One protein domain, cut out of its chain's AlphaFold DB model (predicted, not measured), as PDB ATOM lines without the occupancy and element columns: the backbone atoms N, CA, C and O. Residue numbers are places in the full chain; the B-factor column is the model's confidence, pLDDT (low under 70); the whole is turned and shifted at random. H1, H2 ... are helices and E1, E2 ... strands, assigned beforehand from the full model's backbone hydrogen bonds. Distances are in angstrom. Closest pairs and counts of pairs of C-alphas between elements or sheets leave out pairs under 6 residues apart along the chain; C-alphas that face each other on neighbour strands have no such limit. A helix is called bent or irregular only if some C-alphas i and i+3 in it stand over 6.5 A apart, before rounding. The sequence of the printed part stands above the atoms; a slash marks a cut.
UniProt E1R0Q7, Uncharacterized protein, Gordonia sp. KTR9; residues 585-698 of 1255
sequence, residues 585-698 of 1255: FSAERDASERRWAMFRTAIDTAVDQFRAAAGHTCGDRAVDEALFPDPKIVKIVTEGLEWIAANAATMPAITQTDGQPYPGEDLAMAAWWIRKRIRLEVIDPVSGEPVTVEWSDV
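What this domain is: This is residues 585 to 698 of the 1255 residues of an uncharacterized protein of Gordonia sp. KTR9 (UniProt E1R0Q7). One long helix, H1, makes the longest axis, and a kinked helical hairpin, H2 and H3, packs on it, with H3 crossing H1 about at right angles; a small strand hairpin, E1 and E2, packs through E1 on another side of H1. Residues 585 to 593 of H1 stick out at one end of the body, and residues 619 to 626 of a loop stick out at the other. The printed part has 114 residues, with four named helices and two named strands in the order H1, H2, H3, E1, E2, H4, the sheet E1 - E2 being antiparallel and the class mostly helix. It is only just compact, close to loose, with a radius of gyration of the C-alphas of 15.7 A and spans of 56 by 32 by 24 A.

Where its parts are: Begin at the sheet: E1 is residues 681 to 683 and E2 is residues 690 to 692. Find C-alpha 585 at (200.688, 132.202, 73.387); from there H1, residues 585 to 618, runs 48.9 A to C-alpha 618 at (169.978, 135.729, 111.265). H2, residues 631 to 650, measures 29.3 A; it has a kink of 49 degrees near residue 644 and is irregular, with C-alphas 646 and 649 7.7 A apart. H3, residues 664 to 676, measures 18.5 A. H4, residues 695 to 698, ends at C-alpha 698 at (192.932, 133.804, 96.619).

How they stand to each other: In the hairpin E1 and E2, look for N 682 and O 691, 2.9 A apart, and N 691 and O 682, 2.8 A apart, both within hydrogen-bond range. From E1 go to H1: their closest C-alphas, of Ala 602 and Val 682, are 6.2 A apart. H3 is the hub, touching H1, H2 and H4. It touches residues 602 to 610 of H1, about perpendicular at 85 degrees; the closest C-alphas are those of Ala 606 and Ala 670, 4.9 A. H2 and H3 form a helical hairpin and touch at a steep tilt of 39 degrees, opposite ways, closest at the C-alphas of Ala 648 and Gly 664, 4.4 A. H2 touches H1 with residues 633 to 637 alone, at a steep tilt of 59 degrees, opposite ways; the C-alphas of Ala 614 and Val 637 are closest, at 6.2 A. H4 touches H3, closest at the C-alphas of Ile 674 and Trp 695, 5.6 A. Among the pairs that stay apart are H2 and H4. Every O i to N i+4 pair is within hydrogen-bond range in H1 and H3, against 13 of 16 in H2; H4 is too short for such a pair.

The domain as a whole: The C-alphas of Phe 585 and Ala 622 are the two farthest apart, at 57.1 A. The printed part has no cut. The links H1 to H2 and H2 to H3 are long. Look for low confidence at residues 616 to 630 and 677 to 679, where pLDDT is under 70; the mean of the printed part is 82.1.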
ATOM      1  N   PHE A 585     201.585 131.119  72.985       89.69
ATOM      2  CA  PHE A 585     200.688 132.202  73.387       89.69
ATOM      3  C   PHE A 585     199.276 131.697  73.711       89.69
ATOM      4  O   PHE A 585     198.744 132.003  74.781       89.69
ATOM      5  N   SER A 586     198.688 130.882  72.830       88.12
ATOM      6  CA  SER A 586     197.378 130.262  73.051       88.12
ATOM      7  C   SER A 586     197.373 129.388  74.311       88.12
ATOM      8  O   SER A 586     196.479 129.520  75.143       88.12
ATOM      9  N   ALA A 587     198.410 128.576  74.535       88.00
ATOM     10  CA  ALA A 587     198.522 127.736  75.725       88.00
ATOM     11  C   ALA A 587     198.610 128.550  77.034       88.00
ATOM     12  O   ALA A 587     197.964 128.195  78.028       88.00
ATOM     13  N   GLU A 588     199.374 129.653  77.057       88.44
ATOM     14  CA  GLU A 588     199.458 130.540  78.228       88.44
ATOM     15  C   GLU A 588     198.132 131.278  78.466       88.44
ATOM     16  O   GLU A 588     197.699 131.395  79.621       88.44
ATOM     17  N   ARG A 589     197.452 131.709  77.393       88.44
ATOM     18  CA  ARG A 589     196.128 132.343  77.455       88.44
ATOM     19  C   ARG A 589     195.099 131.388  78.047       88.44
ATOM     20  O   ARG A 589     194.486 131.727  79.055       88.44
ATOM     21  N   ASP A 590     195.002 130.170  77.524       87.88
ATOM     22  CA  ASP A 590     194.080 129.143  78.014       87.88
ATOM     23  C   ASP A 590     194.402 128.745  79.466       87.88
ATOM     24  O   ASP A 590     193.520 128.476  80.282       87.88
ATOM     25  N   ALA A 591     195.685 128.701  79.844       87.75
ATOM     26  CA  ALA A 591     196.084 128.485  81.233       87.75
ATOM     27  C   ALA A 591     195.676 129.657  82.144       87.75
ATOM     28  O   ALA A 591     195.324 129.437  83.306       87.75
ATOM     29  N   SER A 592     195.715 130.892  81.643       88.62
ATOM     30  CA  SER A 592     195.259 132.071  82.378       88.62
ATOM     31  C   SER A 592     193.745 132.093  82.544       88.62
ATOM     32  O   SER A 592     193.258 132.250  83.663       88.62
ATOM     33  N   GLU A 593     192.998 131.824  81.475       88.00
ATOM     34  CA  GLU A 593     191.539 131.704  81.512       88.00
ATOM     35  C   GLU A 593     191.091 130.643  82.524       88.00
ATOM     36  O   GLU A 593     190.204 130.903  83.338       88.00
ATOM     37  N   ARG A 594     191.780 129.494  82.571       86.88
ATOM     38  CA  ARG A 594     191.547 128.452  83.585       86.88
ATOM     39  C   ARG A 594     191.796 128.939  85.013       86.88
ATOM     40  O   ARG A 594     190.985 128.674  85.900       86.88
ATOM     41  N   ARG A 595     192.878 129.692  85.254       89.38
ATOM     42  CA  ARG A 595     193.151 130.300  86.572       89.38
ATOM     43  C   ARG A 595     192.065 131.298  86.972       89.38
ATOM     44  O   ARG A 595     191.664 131.311  88.134       89.38
ATOM     45  N   TRP A 596     191.579 132.107  86.032       91.12
ATOM     46  CA  TRP A 596     190.486 133.053  86.268       91.12
ATOM     47  C   TRP A 596     189.159 132.361  86.553       91.12
ATOM     48  O   TRP A 596     188.460 132.771  87.477       91.12
ATOM     49  N   ALA A 597     188.827 131.305  85.808       89.44
ATOM     50  CA  ALA A 597     187.635 130.503  86.059       89.44
ATOM     51  C   ALA A 597     187.653 129.929  87.484       89.44
ATOM     52  O   ALA A 597     186.733 130.190  88.251       89.44
ATOM     53  N   MET A 598     188.748 129.270  87.882       89.44
ATOM     54  CA  MET A 598     188.916 128.735  89.240       89.44
ATOM     55  C   MET A 598     188.841 129.826  90.321       89.44
ATOM     56  O   MET A 598     188.207 129.645  91.359       89.44
ATOM     57  N   PHE A 599     189.475 130.980  90.086       91.69
ATOM     58  CA  PHE A 599     189.463 132.106  91.021       91.69
ATOM     59  C   PHE A 599     188.049 132.667  91.232       91.69
ATOM     60  O   PHE A 599     187.666 132.915  92.374       91.69
ATOM     61  N   ARG A 600     187.254 132.800  90.160       92.25
ATOM     62  CA  ARG A 600     185.841 133.207  90.234       92.25
ATOM     63  C   ARG A 600     184.983 132.165  90.944       92.25
ATOM     64  O   ARG A 600     184.291 132.515  91.892       92.25
ATOM     65  N   THR A 601     185.121 130.884  90.602       92.25
ATOM     66  CA  THR A 601     184.392 129.799  91.281       92.25
ATOM     67  C   THR A 601     184.691 129.754  92.780       92.25
ATOM     68  O   THR A 601     183.784 129.521  93.581       92.25
ATOM     69  N   ALA A 602     185.934 130.023  93.193       91.25
ATOM     70  CA  ALA A 602     186.289 130.118  94.608       91.25
ATOM     71  C   ALA A 602     185.639 131.316  95.314       91.25
ATOM     72  O   ALA A 602     185.235 131.181  96.470       91.25
ATOM     73  N   ILE A 603     185.515 132.459  94.633       92.94
ATOM     74  CA  ILE A 603     184.778 133.624  95.142       92.94
ATOM     75  C   ILE A 603     183.296 133.269  95.295       92.94
ATOM     76  O   ILE A 603     182.772 133.381  96.401       92.94
ATOM     77  N   ASP A 604     182.657 132.773  94.235       92.00
ATOM     78  CA  ASP A 604     181.224 132.454  94.213       92.00
ATOM     79  C   ASP A 604     180.868 131.417  95.288       92.00
ATOM     80  O   ASP A 604     179.985 131.639  96.114       92.00
ATOM     81  N   THR A 605     181.640 130.327  95.367       91.19
ATOM     82  CA  THR A 605     181.433 129.269  96.369       91.19
ATOM     83  C   THR A 605     181.584 129.809  97.791       91.19
ATOM     84  O   THR A 605     180.811 129.452  98.680       91.19
ATOM     85  N   ALA A 606     182.568 130.681  98.036       90.69
ATOM     86  CA  ALA A 606     182.769 131.273  99.355       90.69
ATOM     87  C   ALA A 606     181.626 132.229  99.740       90.69
ATOM     88  O   ALA A 606     181.209 132.239 100.899       90.69
ATOM     89  N   VAL A 607     181.106 132.999  98.780       91.69
ATOM     90  CA  VAL A 607     179.940 133.875  98.967       91.69
ATOM     91  C   VAL A 607     178.698 133.051  99.286       91.69
ATOM     92  O   VAL A 607     178.017 133.341 100.270       91.69
ATOM     93  N   ASP A 608     178.426 132.001  98.516       89.00
ATOM     94  CA  ASP A 608     177.255 131.146  98.712       89.00
ATOM     95  C   ASP A 608     177.300 130.421 100.059       89.00
ATOM     96  O   ASP A 608     176.308 130.412 100.792       89.00
ATOM     97  N   GLN A 609     178.462 129.886 100.443       87.19
ATOM     98  CA  GLN A 609     178.649 129.272 101.759       87.19
ATOM     99  C   GLN A 609     178.461 130.283 102.900       87.19
ATOM    100  O   GLN A 609     177.796 129.965 103.891       87.19
ATOM    101  N   PHE A 610     178.989 131.506 102.764       87.94
ATOM    102  CA  PHE A 610     178.793 132.566 103.757       87.94
ATOM    103  C   PHE A 610     177.315 132.961 103.870       87.94
ATOM    104  O   PHE A 610     176.782 133.027 104.978       87.94
ATOM    105  N   ARG A 611     176.631 133.196 102.742       87.44
ATOM    106  CA  ARG A 611     175.205 133.568 102.702       87.44
ATOM    107  C   ARG A 611     174.321 132.467 103.268       87.44
ATOM    108  O   ARG A 611     173.415 132.766 104.043       87.44
ATOM    109  N   ALA A 612     174.603 131.207 102.939       82.19
ATOM    110  CA  ALA A 612     173.923 130.068 103.538       82.19
ATOM    111  C   ALA A 612     174.116 130.075 105.060       82.19
ATOM    112  O   ALA A 612     173.130 130.039 105.792       82.19
ATOM    113  N   ALA A 613     175.346 130.213 105.562       79.38
ATOM    114  CA  ALA A 613     175.600 130.281 107.002       79.38
ATOM    115  C   ALA A 613     174.909 131.491 107.674       79.38
ATOM    116  O   ALA A 613     174.337 131.355 108.758       79.38
ATOM    117  N   ALA A 614     174.886 132.655 107.022       78.31
ATOM    118  CA  ALA A 614     174.240 133.869 107.522       78.31
ATOM    119  C   ALA A 614     172.710 133.774 107.556       78.31
ATOM    120  O   ALA A 614     172.102 134.139 108.562       78.31
ATOM    121  N   GLY A 615     172.080 133.220 106.515       72.38
ATOM    122  CA  GLY A 615     170.629 133.018 106.458       72.38
ATOM    123  C   GLY A 615     170.101 132.128 107.587       72.38
ATOM    124  O   GLY A 615     169.018 132.376 108.112       72.38
ATOM    125  N   HIS A 616     170.896 131.146 108.018       65.75
ATOM    126  CA  HIS A 616     170.570 130.291 109.164       65.75
ATOM    127  C   HIS A 616     170.861 130.954 110.521       65.75
ATOM    128  O   HIS A 616     170.226 130.606 111.511       65.75
ATOM    129  N   THR A 617     171.788 131.916 110.577       62.59
ATOM    130  CA  THR A 617     172.191 132.599 111.823       62.59
ATOM    131  C   THR A 617     171.313 133.819 112.144       62.59
ATOM    132  O   THR A 617     171.152 134.168 113.310       62.59
ATOM    133  N   CYS A 618     170.733 134.474 111.128       55.16
ATOM    134  CA  CYS A 618     169.978 135.729 111.265       55.16
ATOM    135  C   CYS A 618     168.456 135.597 111.032       55.16
ATOM    136  O   CYS A 618     167.747 136.600 111.103       55.16
ATOM    137  N   GLY A 619     167.941 134.401 110.723       49.62
ATOM    138  CA  GLY A 619     166.512 134.162 110.502       49.62
ATOM    139  C   GLY A 619     165.713 134.047 111.805       49.62
ATOM    140  O   GLY A 619     166.104 133.322 112.712       49.62
ATOM    141  N   ASP A 620     164.555 134.707 111.866       43.94
ATOM    142  CA  ASP A 620     163.620 134.793 113.007       43.94
ATOM    143  C   ASP A 620     162.851 133.471 113.287       43.94
ATOM    144  O   ASP A 620     161.653 133.449 113.577       43.94
ATOM    145  N   ARG A 621     163.517 132.319 113.135       46.66
ATOM    146  CA  ARG A 621     163.007 130.998 113.520       46.66
ATOM    147  C   ARG A 621     163.840 130.483 114.681       46.66
ATOM    148  O   ARG A 621     165.063 130.485 114.609       46.66
ATOM    149  N   ALA A 622     163.152 130.034 115.733       45.03
ATOM    150  CA  ALA A 622     163.751 129.336 116.861       45.03
ATOM    151  C   ALA A 622     164.802 128.338 116.355       45.03
ATOM    152  O   ALA A 622     164.496 127.487 115.518       45.03
ATOM    153  N   VAL A 623     166.034 128.515 116.827       43.28
ATOM    154  CA  VAL A 623     167.186 127.689 116.475       43.28
ATOM    155  C   VAL A 623     166.849 126.252 116.855       43.28
ATOM    156  O   VAL A 623     166.781 125.920 118.036       43.28
ATOM    157  N   ASP A 624     166.595 125.409 115.861       42.44
ATOM    158  CA  ASP A 624     166.592 123.970 116.066       42.44
ATOM    159  C   ASP A 624     168.069 123.572 116.223       42.44
ATOM    160  O   ASP A 624     168.822 123.548 115.245       42.44
ATOM    161  N   GLU A 625     168.517 123.348 117.467       45.47
ATOM    162  CA  GLU A 625     169.905 122.982 117.827       45.47
ATOM    163  C   GLU A 625     170.428 121.756 117.045       45.47
ATOM    164  O   GLU A 625     171.628 121.489 117.023       45.47
ATOM    165  N   ALA A 626     169.544 121.023 116.363       43.72
ATOM    166  CA  ALA A 626     169.851 119.836 115.581       43.72
ATOM    167  C   ALA A 626     170.436 120.094 114.174       43.72
ATOM    168  O   ALA A 626     170.860 119.129 113.537       43.72
ATOM    169  N   LEU A 627     170.480 121.338 113.665       45.03
ATOM    170  CA  LEU A 627     170.856 121.606 112.259       45.03
ATOM    171  C   LEU A 627     172.171 122.375 112.020       45.03
ATOM    172  O   LEU A 627     172.590 122.446 110.867       45.03
ATOM    173  N   PHE A 628     172.887 122.852 113.052       48.59
ATOM    174  CA  PHE A 628     174.276 123.340 112.908       48.59
ATOM    175  C   PHE A 628     175.173 122.962 114.108       48.59
ATOM    176  O   PHE A 628     174.905 123.394 115.226       48.59
ATOM    177  N   PRO A 629     176.271 122.207 113.900       51.47
ATOM    178  CA  PRO A 629     177.025 121.570 114.985       51.47
ATOM    179  C   PRO A 629     178.220 122.367 115.568       51.47
ATOM    180  O   PRO A 629     178.987 121.782 116.331       51.47
ATOM    181  N   ASP A 630     178.436 123.658 115.248       63.97
ATOM    182  CA  ASP A 630     179.657 124.376 115.693       63.97
ATOM    183  C   ASP A 630     179.450 125.877 116.060       63.97
ATOM    184  O   ASP A 630     179.306 126.721 115.165       63.97
ATOM    185  N   PRO A 631     179.527 126.260 117.359       70.44
ATOM    186  CA  PRO A 631     179.490 127.653 117.840       70.44
ATOM    187  C   PRO A 631     180.518 128.589 117.182       70.44
ATOM    188  O   PRO A 631     180.361 129.814 117.183       70.44
ATOM    189  N   LYS A 632     181.592 128.032 116.617       76.50
ATOM    190  CA  LYS A 632     182.646 128.780 115.933       76.50
ATOM    191  C   LYS A 632     182.162 129.426 114.631       76.50
ATOM    192  O   LYS A 632     182.620 130.523 114.315       76.50
ATOM    193  N   ILE A 633     181.243 128.788 113.897       78.44
ATOM    194  CA  ILE A 633     180.719 129.310 112.621       78.44
ATOM    195  C   ILE A 633     179.849 130.543 112.865       78.44
ATOM    196  O   ILE A 633     180.044 131.561 112.205       78.44
ATOM    197  N   VAL A 634     178.971 130.488 113.871       76.50
ATOM    198  CA  VAL A 634     178.124 131.621 114.287       76.50
ATOM    199  C   VAL A 634     178.986 132.849 114.582       76.50
ATOM    200  O   VAL A 634     178.757 133.918 114.023       76.50
ATOM    201  N   LYS A 635     180.058 132.678 115.371       82.31
ATOM    202  CA  LYS A 635     181.005 133.760 115.675       82.31
ATOM    203  C   LYS A 635     181.686 134.325 114.420       82.31
ATOM    204  O   LYS A 635     181.819 135.539 114.297       82.31
ATOM    205  N   ILE A 636     182.112 133.462 113.491       85.50
ATOM    206  CA  ILE A 636     182.746 133.876 112.227       85.50
ATOM    207  C   ILE A 636     181.786 134.706 111.365       85.50
ATOM    208  O   ILE A 636     182.224 135.691 110.771       85.50
ATOM    209  N   VAL A 637     180.507 134.332 111.297       85.50
ATOM    210  CA  VAL A 637     179.493 135.053 110.514       85.50
ATOM    211  C   VAL A 637     179.164 136.405 111.147       85.50
ATOM    212  O   VAL A 637     179.185 137.409 110.441       85.50
ATOM    213  N   THR A 638     178.929 136.465 112.463       82.88
ATOM    214  CA  THR A 638     178.605 137.725 113.158       82.88
ATOM    215  C   THR A 638     179.733 138.751 113.040       82.88
ATOM    216  O   THR A 638     179.486 139.876 112.617       82.88
ATOM    217  N   GLU A 639     180.981 138.357 113.332       88.00
ATOM    218  CA  GLU A 639     182.153 139.234 113.148       88.00
ATOM    219  C   GLU A 639     182.362 139.604 111.665       88.00
ATOM    220  O   GLU A 639     182.837 140.693 111.346       88.00
ATOM    221  N   GLY A 640     182.007 138.692 110.755       88.44
ATOM    222  CA  GLY A 640     182.120 138.893 109.315       88.44
ATOM    223  C   GLY A 640     181.184 139.963 108.785       88.44
ATOM    224  O   GLY A 640     181.639 140.815 108.033       88.44
ATOM    225  N   LEU A 641     179.907 139.958 109.183       88.81
ATOM    226  CA  LEU A 641     178.908 140.925 108.706       88.81
ATOM    227  C   LEU A 641     179.313 142.376 109.016       88.81
ATOM    228  O   LEU A 641     179.230 143.233 108.137       88.81
ATOM    229  N   GLU A 642     179.819 142.639 110.224       87.62
ATOM    230  CA  GLU A 642     180.349 143.959 110.597       87.62
ATOM    231  C   GLU A 642     181.575 144.336 109.752       87.62
ATOM    232  O   GLU A 642     181.689 145.462 109.261       87.62
ATOM    233  N   TRP A 643     182.492 143.385 109.546       92.75
ATOM    234  CA  TRP A 643     183.704 143.621 108.767       92.75
ATOM    235  C   TRP A 643     183.411 143.870 107.281       92.75
ATOM    236  O   TRP A 643     183.999 144.776 106.689       92.75
ATOM    237  N   ILE A 644     182.496 143.101 106.688       93.06
ATOM    238  CA  ILE A 644     182.067 143.220 105.288       93.06
ATOM    239  C   ILE A 644     181.490 144.610 105.038       93.06
ATOM    240  O   ILE A 644     181.965 145.305 104.139       93.06
ATOM    241  N   ALA A 645     180.549 145.059 105.875       89.69
ATOM    242  CA  ALA A 645     179.937 146.381 105.746       89.69
ATOM    243  C   ALA A 645     180.977 147.516 105.803       89.69
ATOM    244  O   ALA A 645     180.868 148.504 105.080       89.69
ATOM    245  N   ALA A 646     182.025 147.360 106.620       90.06
ATOM    246  CA  ALA A 646     183.093 148.347 106.747       90.06
ATOM    247  C   ALA A 646     184.126 148.328 105.598       90.06
ATOM    248  O   ALA A 646     184.843 149.315 105.426       90.06
ATOM    249  N   ASN A 647     184.240 147.236 104.826       93.06
ATOM    250  CA  ASN A 647     185.327 147.035 103.850       93.06
ATOM    251  C   ASN A 647     184.858 146.755 102.411       93.06
ATOM    252  O   ASN A 647     185.689 146.685 101.512       93.06
ATOM    253  N   ALA A 648     183.554 146.638 102.150       90.94
ATOM    254  CA  ALA A 648     183.024 146.391 100.807       90.94
ATOM    255  C   ALA A 648     183.520 147.414  99.764       90.94
ATOM    256  O   ALA A 648     183.905 147.044  98.657       90.94
ATOM    257  N   ALA A 649     183.590 148.698 100.134       88.88
ATOM    258  CA  ALA A 649     184.033 149.774  99.244       88.88
ATOM    259  C   ALA A 649     185.545 149.765  98.932       88.88
ATOM    260  O   ALA A 649     185.983 150.485  98.038       88.88
ATOM    261  N   THR A 650     186.354 148.993  99.667       88.25
ATOM    262  CA  THR A 650     187.818 148.929  99.495       88.25
ATOM    263  C   THR A 650     188.280 147.674  98.749       88.25
ATOM    264  O   THR A 650     189.485 147.472  98.575       88.25
ATOM    265  N   MET A 651     187.342 146.836  98.295       91.06
ATOM    266  CA  MET A 651     187.635 145.610  97.552       91.06
ATOM    267  C   MET A 651     188.175 145.893  96.143       91.06
ATOM    268  O   MET A 651     187.834 146.913  95.540       91.06
ATOM    269  N   PRO A 652     189.033 145.007  95.600       89.50
ATOM    270  CA  PRO A 652     189.552 145.158  94.244       89.50
ATOM    271  C   PRO A 652     188.431 145.049  93.202       89.50
ATOM    272  O   PRO A 652     187.485 144.289  93.381       89.50
ATOM    273  N   ALA A 653     188.557 145.767  92.084       88.19
ATOM    274  CA  ALA A 653     187.629 145.637  90.965       88.19
ATOM    275  C   ALA A 653     187.883 144.313  90.227       88.19
ATOM    276  O   ALA A 653     188.891 144.166  89.538       88.19
ATOM    277  N   ILE A 654     186.976 143.350  90.396       90.44
ATOM    278  CA  ILE A 654     187.011 142.036  89.743       90.44
ATOM    279  C   ILE A 654     185.715 141.875  88.950       90.44
ATOM    280  O   ILE A 654     184.648 142.251  89.434       90.44
ATOM    281  N   THR A 655     185.793 141.313  87.746       89.75
ATOM    282  CA  THR A 655     184.628 141.037  86.898       89.75
ATOM    283  C   THR A 655     184.190 139.578  86.982       89.75
ATOM    284  O   THR A 655     185.009 138.657  87.069       89.75
ATOM    285  N   GLN A 656     182.877 139.381  86.954       87.25
ATOM    286  CA  GLN A 656     182.193 138.106  86.798       87.25
ATOM    287  C   GLN A 656     182.397 137.551  85.385       87.25
ATOM    288  O   GLN A 656     182.943 138.210  84.496       87.25
ATOM    289  N   THR A 657     181.968 136.309  85.171       83.06
ATOM    290  CA  THR A 657     182.087 135.619  83.876       83.06
ATOM    291  C   THR A 657     181.309 136.322  82.756       83.06
ATOM    292  O   THR A 657     181.716 136.250  81.601       83.06
ATOM    293  N   ASP A 658     180.233 137.038  83.081       83.31
ATOM    294  CA  ASP A 658     179.412 137.813  82.139       83.31
ATOM    295  C   ASP A 658     179.928 139.249  81.896       83.31
ATOM    296  O   ASP A 658     179.303 140.029  81.175       83.31
ATOM    297  N   GLY A 659     181.070 139.607  82.493       81.31
ATOM    298  CA  GLY A 659     181.688 140.925  82.383       81.31
ATOM    299  C   GLY A 659     181.172 141.968  83.377       81.31
ATOM    300  O   GLY A 659     181.732 143.065  83.421       81.31
ATOM    301  N   GLN A 660     180.167 141.659  84.205       87.44
ATOM    302  CA  GLN A 660     179.702 142.580  85.245       87.44
ATOM    303  C   GLN A 660     180.695 142.647  86.414       87.44
ATOM    304  O   GLN A 660     181.325 141.645  86.751       87.44
ATOM    305  N   PRO A 661     180.878 143.806  87.064       90.00
ATOM    306  CA  PRO A 661     181.721 143.890  88.250       90.00
ATOM    307  C   PRO A 661     181.078 143.126  89.414       90.00
ATOM    308  O   PRO A 661     179.883 143.262  89.674       90.00
ATOM    309  N   TYR A 662     181.880 142.362  90.156       93.25
ATOM    310  CA  TYR A 662     181.426 141.780  91.415       93.25
ATOM    311  C   TYR A 662     181.021 142.886  92.402       93.25
ATOM    312  O   TYR A 662     181.752 143.875  92.545       93.25
ATOM    313  N   PRO A 663     179.917 142.717  93.152       94.38
ATOM    314  CA  PRO A 663     179.613 143.591  94.275       94.38
ATOM    315  C   PRO A 663     180.757 143.573  95.297       94.38
ATOM    316  O   PRO A 663     181.254 142.510  95.670       94.38
ATOM    317  N   GLY A 664     181.154 144.745  95.799       90.94
ATOM    318  CA  GLY A 664     182.213 144.840  96.813       90.94
ATOM    319  C   GLY A 664     181.891 144.056  98.093       90.94
ATOM    320  O   GLY A 664     182.789 143.516  98.734       90.94
ATOM    321  N   GLU A 665     180.606 143.928  98.437       92.88
ATOM    322  CA  GLU A 665     180.140 143.101  99.556       92.88
ATOM    323  C   GLU A 665     180.450 141.614  99.341       92.88
ATOM    324  O   GLU A 665     180.940 140.958 100.258       92.88
ATOM    325  N   ASP A 666     180.263 141.104  98.124       94.19
ATOM    326  CA  ASP A 666     180.503 139.700  97.774       94.19
ATOM    327  C   ASP A 666     182.000 139.375  97.807       94.19
ATOM    328  O   ASP A 666     182.429 138.369  98.372       94.19
ATOM    329  N   LEU A 667     182.833 140.284  97.299       94.69
ATOM    330  CA  LEU A 667     184.288 140.144  97.389       94.69
ATOM    331  C   LEU A 667     184.777 140.165  98.844       94.69
ATOM    332  O   LEU A 667     185.656 139.383  99.218       94.69
ATOM    333  N   ALA A 668     184.189 141.020  99.683       92.94
ATOM    334  CA  ALA A 668     184.493 141.076 101.106       92.94
ATOM    335  C   ALA A 668     184.037 139.803 101.844       92.94
ATOM    336  O   ALA A 668     184.789 139.282 102.675       92.94
ATOM    337  N   MET A 669     182.856 139.266 101.505       92.38
ATOM    338  CA  MET A 669     182.353 137.981 102.008       92.38
ATOM    339  C   MET A 669     183.320 136.848 101.677       92.38
ATOM    340  O   MET A 669     183.766 136.142 102.585       92.38
ATOM    341  N   ALA A 670     183.709 136.720 100.405       92.81
ATOM    342  CA  ALA A 670     184.662 135.710  99.962       92.81
ATOM    343  C   ALA A 670     185.999 135.838 100.705       92.81
ATOM    344  O   ALA A 670     186.507 134.859 101.255       92.81
ATOM    345  N   ALA A 671     186.551 137.055 100.788       93.12
ATOM    346  CA  ALA A 671     187.824 137.303 101.455       93.12
ATOM    347  C   ALA A 671     187.798 136.905 102.940       93.12
ATOM    348  O   ALA A 671     188.745 136.280 103.436       93.12
ATOM    349  N   TRP A 672     186.713 137.237 103.646       92.75
ATOM    350  CA  TRP A 672     186.505 136.869 105.045       92.75
ATOM    351  C   TRP A 672     186.356 135.361 105.231       92.75
ATOM    352  O   TRP A 672     187.086 134.760 106.029       92.75
ATOM    353  N   TRP A 673     185.462 134.740 104.462       90.75
ATOM    354  CA  TRP A 673     185.148 133.317 104.570       90.75
ATOM    355  C   TRP A 673     186.373 132.437 104.297       90.75
ATOM    356  O   TRP A 673     186.755 131.604 105.127       90.75
ATOM    357  N   ILE A 674     187.080 132.713 103.196       90.44
ATOM    358  CA  ILE A 674     188.308 132.010 102.804       90.44
ATOM    359  C   ILE A 674     189.382 132.130 103.889       90.44
ATOM    360  O   ILE A 674     190.100 131.167 104.185       90.44
ATOM    361  N   ARG A 675     189.503 133.304 104.525       90.69
ATOM    362  CA  ARG A 675     190.537 133.535 105.538       90.69
ATOM    363  C   ARG A 675     190.281 132.787 106.839       90.69
ATOM    364  O   ARG A 675     191.251 132.352 107.470       90.69
ATOM    365  N   LYS A 676     189.017 132.678 107.253       86.56
ATOM    366  CA  LYS A 676     188.610 132.074 108.533       86.56
ATOM    367  C   LYS A 676     188.555 130.542 108.501       86.56
ATOM    368  O   LYS A 676     188.503 129.940 109.570       86.56
ATOM    369  N   ARG A 677     188.667 129.936 107.311       66.75
ATOM    370  CA  ARG A 677     188.757 128.489 107.032       66.75
ATOM    371  C   ARG A 677     187.739 127.624 107.779       66.75
ATOM    372  O   ARG A 677     188.023 127.063 108.838       66.75
ATOM    373  N   ILE A 678     186.623 127.388 107.105       61.25
ATOM    374  CA  ILE A 678     185.736 126.241 107.305       61.25
ATOM    375  C   ILE A 678     185.686 125.541 105.932       61.25
ATOM    376  O   ILE A 678     184.809 125.839 105.149       61.25
ATOM    377  N   ARG A 679     186.730 124.770 105.574       66.19
ATOM    378  CA  ARG A 679     186.933 124.021 104.299       66.19
ATOM    379  C   ARG A 679     186.224 124.563 103.034       66.19
ATOM    380  O   ARG A 679     185.052 124.283 102.813       66.19
ATOM    381  N   LEU A 680     186.976 125.225 102.149       82.62
ATOM    382  CA  LEU A 680     186.485 125.589 100.816       82.62
ATOM    383  C   LEU A 680     186.872 124.508  99.792       82.62
ATOM    384  O   LEU A 680     187.969 124.531  99.233       82.62
ATOM    385  N   GLU A 681     185.971 123.554  99.584       84.62
ATOM    386  CA  GLU A 681     186.000 122.652  98.430       84.62
ATOM    387  C   GLU A 681     185.205 123.303  97.297       84.62
ATOM    388  O   GLU A 681     184.049 123.686  97.485       84.62
ATOM    389  N   VAL A 682     185.842 123.469  96.142       87.75
ATOM    390  CA  VAL A 682     185.228 124.017  94.929       87.75
ATOM    391  C   VAL A 682     185.195 122.939  93.862       87.75
ATOM    392  O   VAL A 682     186.094 122.107  93.793       87.75
ATOM    393  N   ILE A 683     184.174 122.951  93.015       87.31
ATOM    394  CA  ILE A 683     184.165 122.109  91.819       87.31
ATOM    395  C   ILE A 683     184.986 122.823  90.756       87.31
ATOM    396  O   ILE A 683     184.692 123.968  90.419       87.31
ATOM    397  N   ASP A 684     186.021 122.164  90.244       84.38
ATOM    398  CA  ASP A 684     186.794 122.702  89.136       84.38
ATOM    399  C   ASP A 684     185.864 122.889  87.921       84.38
ATOM    400  O   ASP A 684     185.255 121.919  87.461       84.38
ATOM    401  N   PRO A 685     185.726 124.116  87.388       78.69
ATOM    402  CA  PRO A 685     184.762 124.410  86.330       78.69
ATOM    403  C   PRO A 685     185.097 123.734  84.992       78.69
ATOM    404  O   PRO A 685     184.266 123.739  84.087       78.69
ATOM    405  N   VAL A 686     186.300 123.172  84.846       78.06
ATOM    406  CA  VAL A 686     186.771 122.495  83.635       78.06
ATOM    407  C   VAL A 686     186.705 120.981  83.792       78.06
ATOM    408  O   VAL A 686     186.188 120.301  82.910       78.06
ATOM    409  N   SER A 687     187.241 120.440  84.890       83.19
ATOM    410  CA  SER A 687     187.292 118.983  85.098       83.19
ATOM    411  C   SER A 687     186.046 118.409  85.775       83.19
ATOM    412  O   SER A 687     185.785 117.219  85.634       83.19
ATOM    413  N   GLY A 688     185.264 119.230  86.484       83.38
ATOM    414  CA  GLY A 688     184.092 118.792  87.249       83.38
ATOM    415  C   GLY A 688     184.423 118.066  88.558       83.38
ATOM    416  O   GLY A 688     183.510 117.625  89.254       83.38
ATOM    417  N   GLU A 689     185.704 117.954  88.912       87.75
ATOM    418  CA  GLU A 689     186.176 117.283  90.125       87.75
ATOM    419  C   GLU A 689     186.288 118.264  91.310       87.75
ATOM    420  O   GLU A 689     186.559 119.454  91.111       87.75
ATOM    421  N   PRO A 690     186.107 117.799  92.560       86.56
ATOM    422  CA  PRO A 690     186.291 118.631  93.741       86.56
ATOM    423  C   PRO A 690     187.777 118.929  93.986       86.56
ATOM    424  O   PRO A 690     188.606 118.029  94.129       86.56
ATOM    425  N   VAL A 691     188.109 120.213  94.090       89.56
ATOM    426  CA  VAL A 691     189.450 120.732  94.365       89.56
ATOM    427  C   VAL A 691     189.417 121.579  95.636       89.56
ATOM    428  O   VAL A 691     188.549 122.428  95.831       89.56
ATOM    429  N   THR A 692     190.393 121.375  96.520       88.62
ATOM    430  CA  THR A 692     190.555 122.200  97.725       88.62
ATOM    431  C   THR A 692     191.340 123.464  97.383       88.62
ATOM    432  O   THR A 692     192.503 123.374  96.984       88.62
ATOM    433  N   VAL A 693     190.739 124.641  97.586       86.44
ATOM    434  CA  VAL A 693     191.408 125.938  97.377       86.44
ATOM    435  C   VAL A 693     191.944 126.479  98.700       86.44
ATOM    436  O   VAL A 693     191.211 126.687  99.670       86.44
ATOM    437  N   GLU A 694     193.246 126.760  98.744       86.50
ATOM    438  CA  GLU A 694     193.891 127.305  99.931       86.50
ATOM    439  C   GLU A 694     193.804 128.842  99.935       86.50
ATOM    440  O   GLU A 694     193.923 129.513  98.911       86.50
ATOM    441  N   TRP A 695     193.679 129.446 101.125       86.50
ATOM    442  CA  TRP A 695     193.581 130.912 101.251       86.50
ATOM    443  C   TRP A 695     194.708 131.686 100.540       86.50
ATOM    444  O   TRP A 695     194.491 132.815 100.109       86.50
ATOM    445  N   SER A 696     195.909 131.109 100.408       85.88
ATOM    446  CA  SER A 696     197.056 131.757  99.757       85.88
ATOM    447  C   SER A 696     196.896 131.941  98.248       85.88
ATOM    448  O   SER A 696     197.604 132.768  97.662       85.88
ATOM    449  N   ASP A 697     196.001 131.170  97.629       85.44
ATOM    450  CA  ASP A 697     195.739 131.207  96.190       85.44
ATOM    451  C   ASP A 697     194.771 132.335  95.825       85.44
ATOM    452  O   ASP A 697     194.853 132.886  94.728       85.44
ATOM    453  N   VAL A 698     193.955 132.765  96.796       87.88
ATOM    454  CA  VAL A 698     192.932 133.804  96.619       87.88
ATOM    455  C   VAL A 698     193.293 135.125  97.324       87.88
ATOM    456  O   VAL A 698     192.956 136.204  96.842       87.88
TER     457      VAL A 698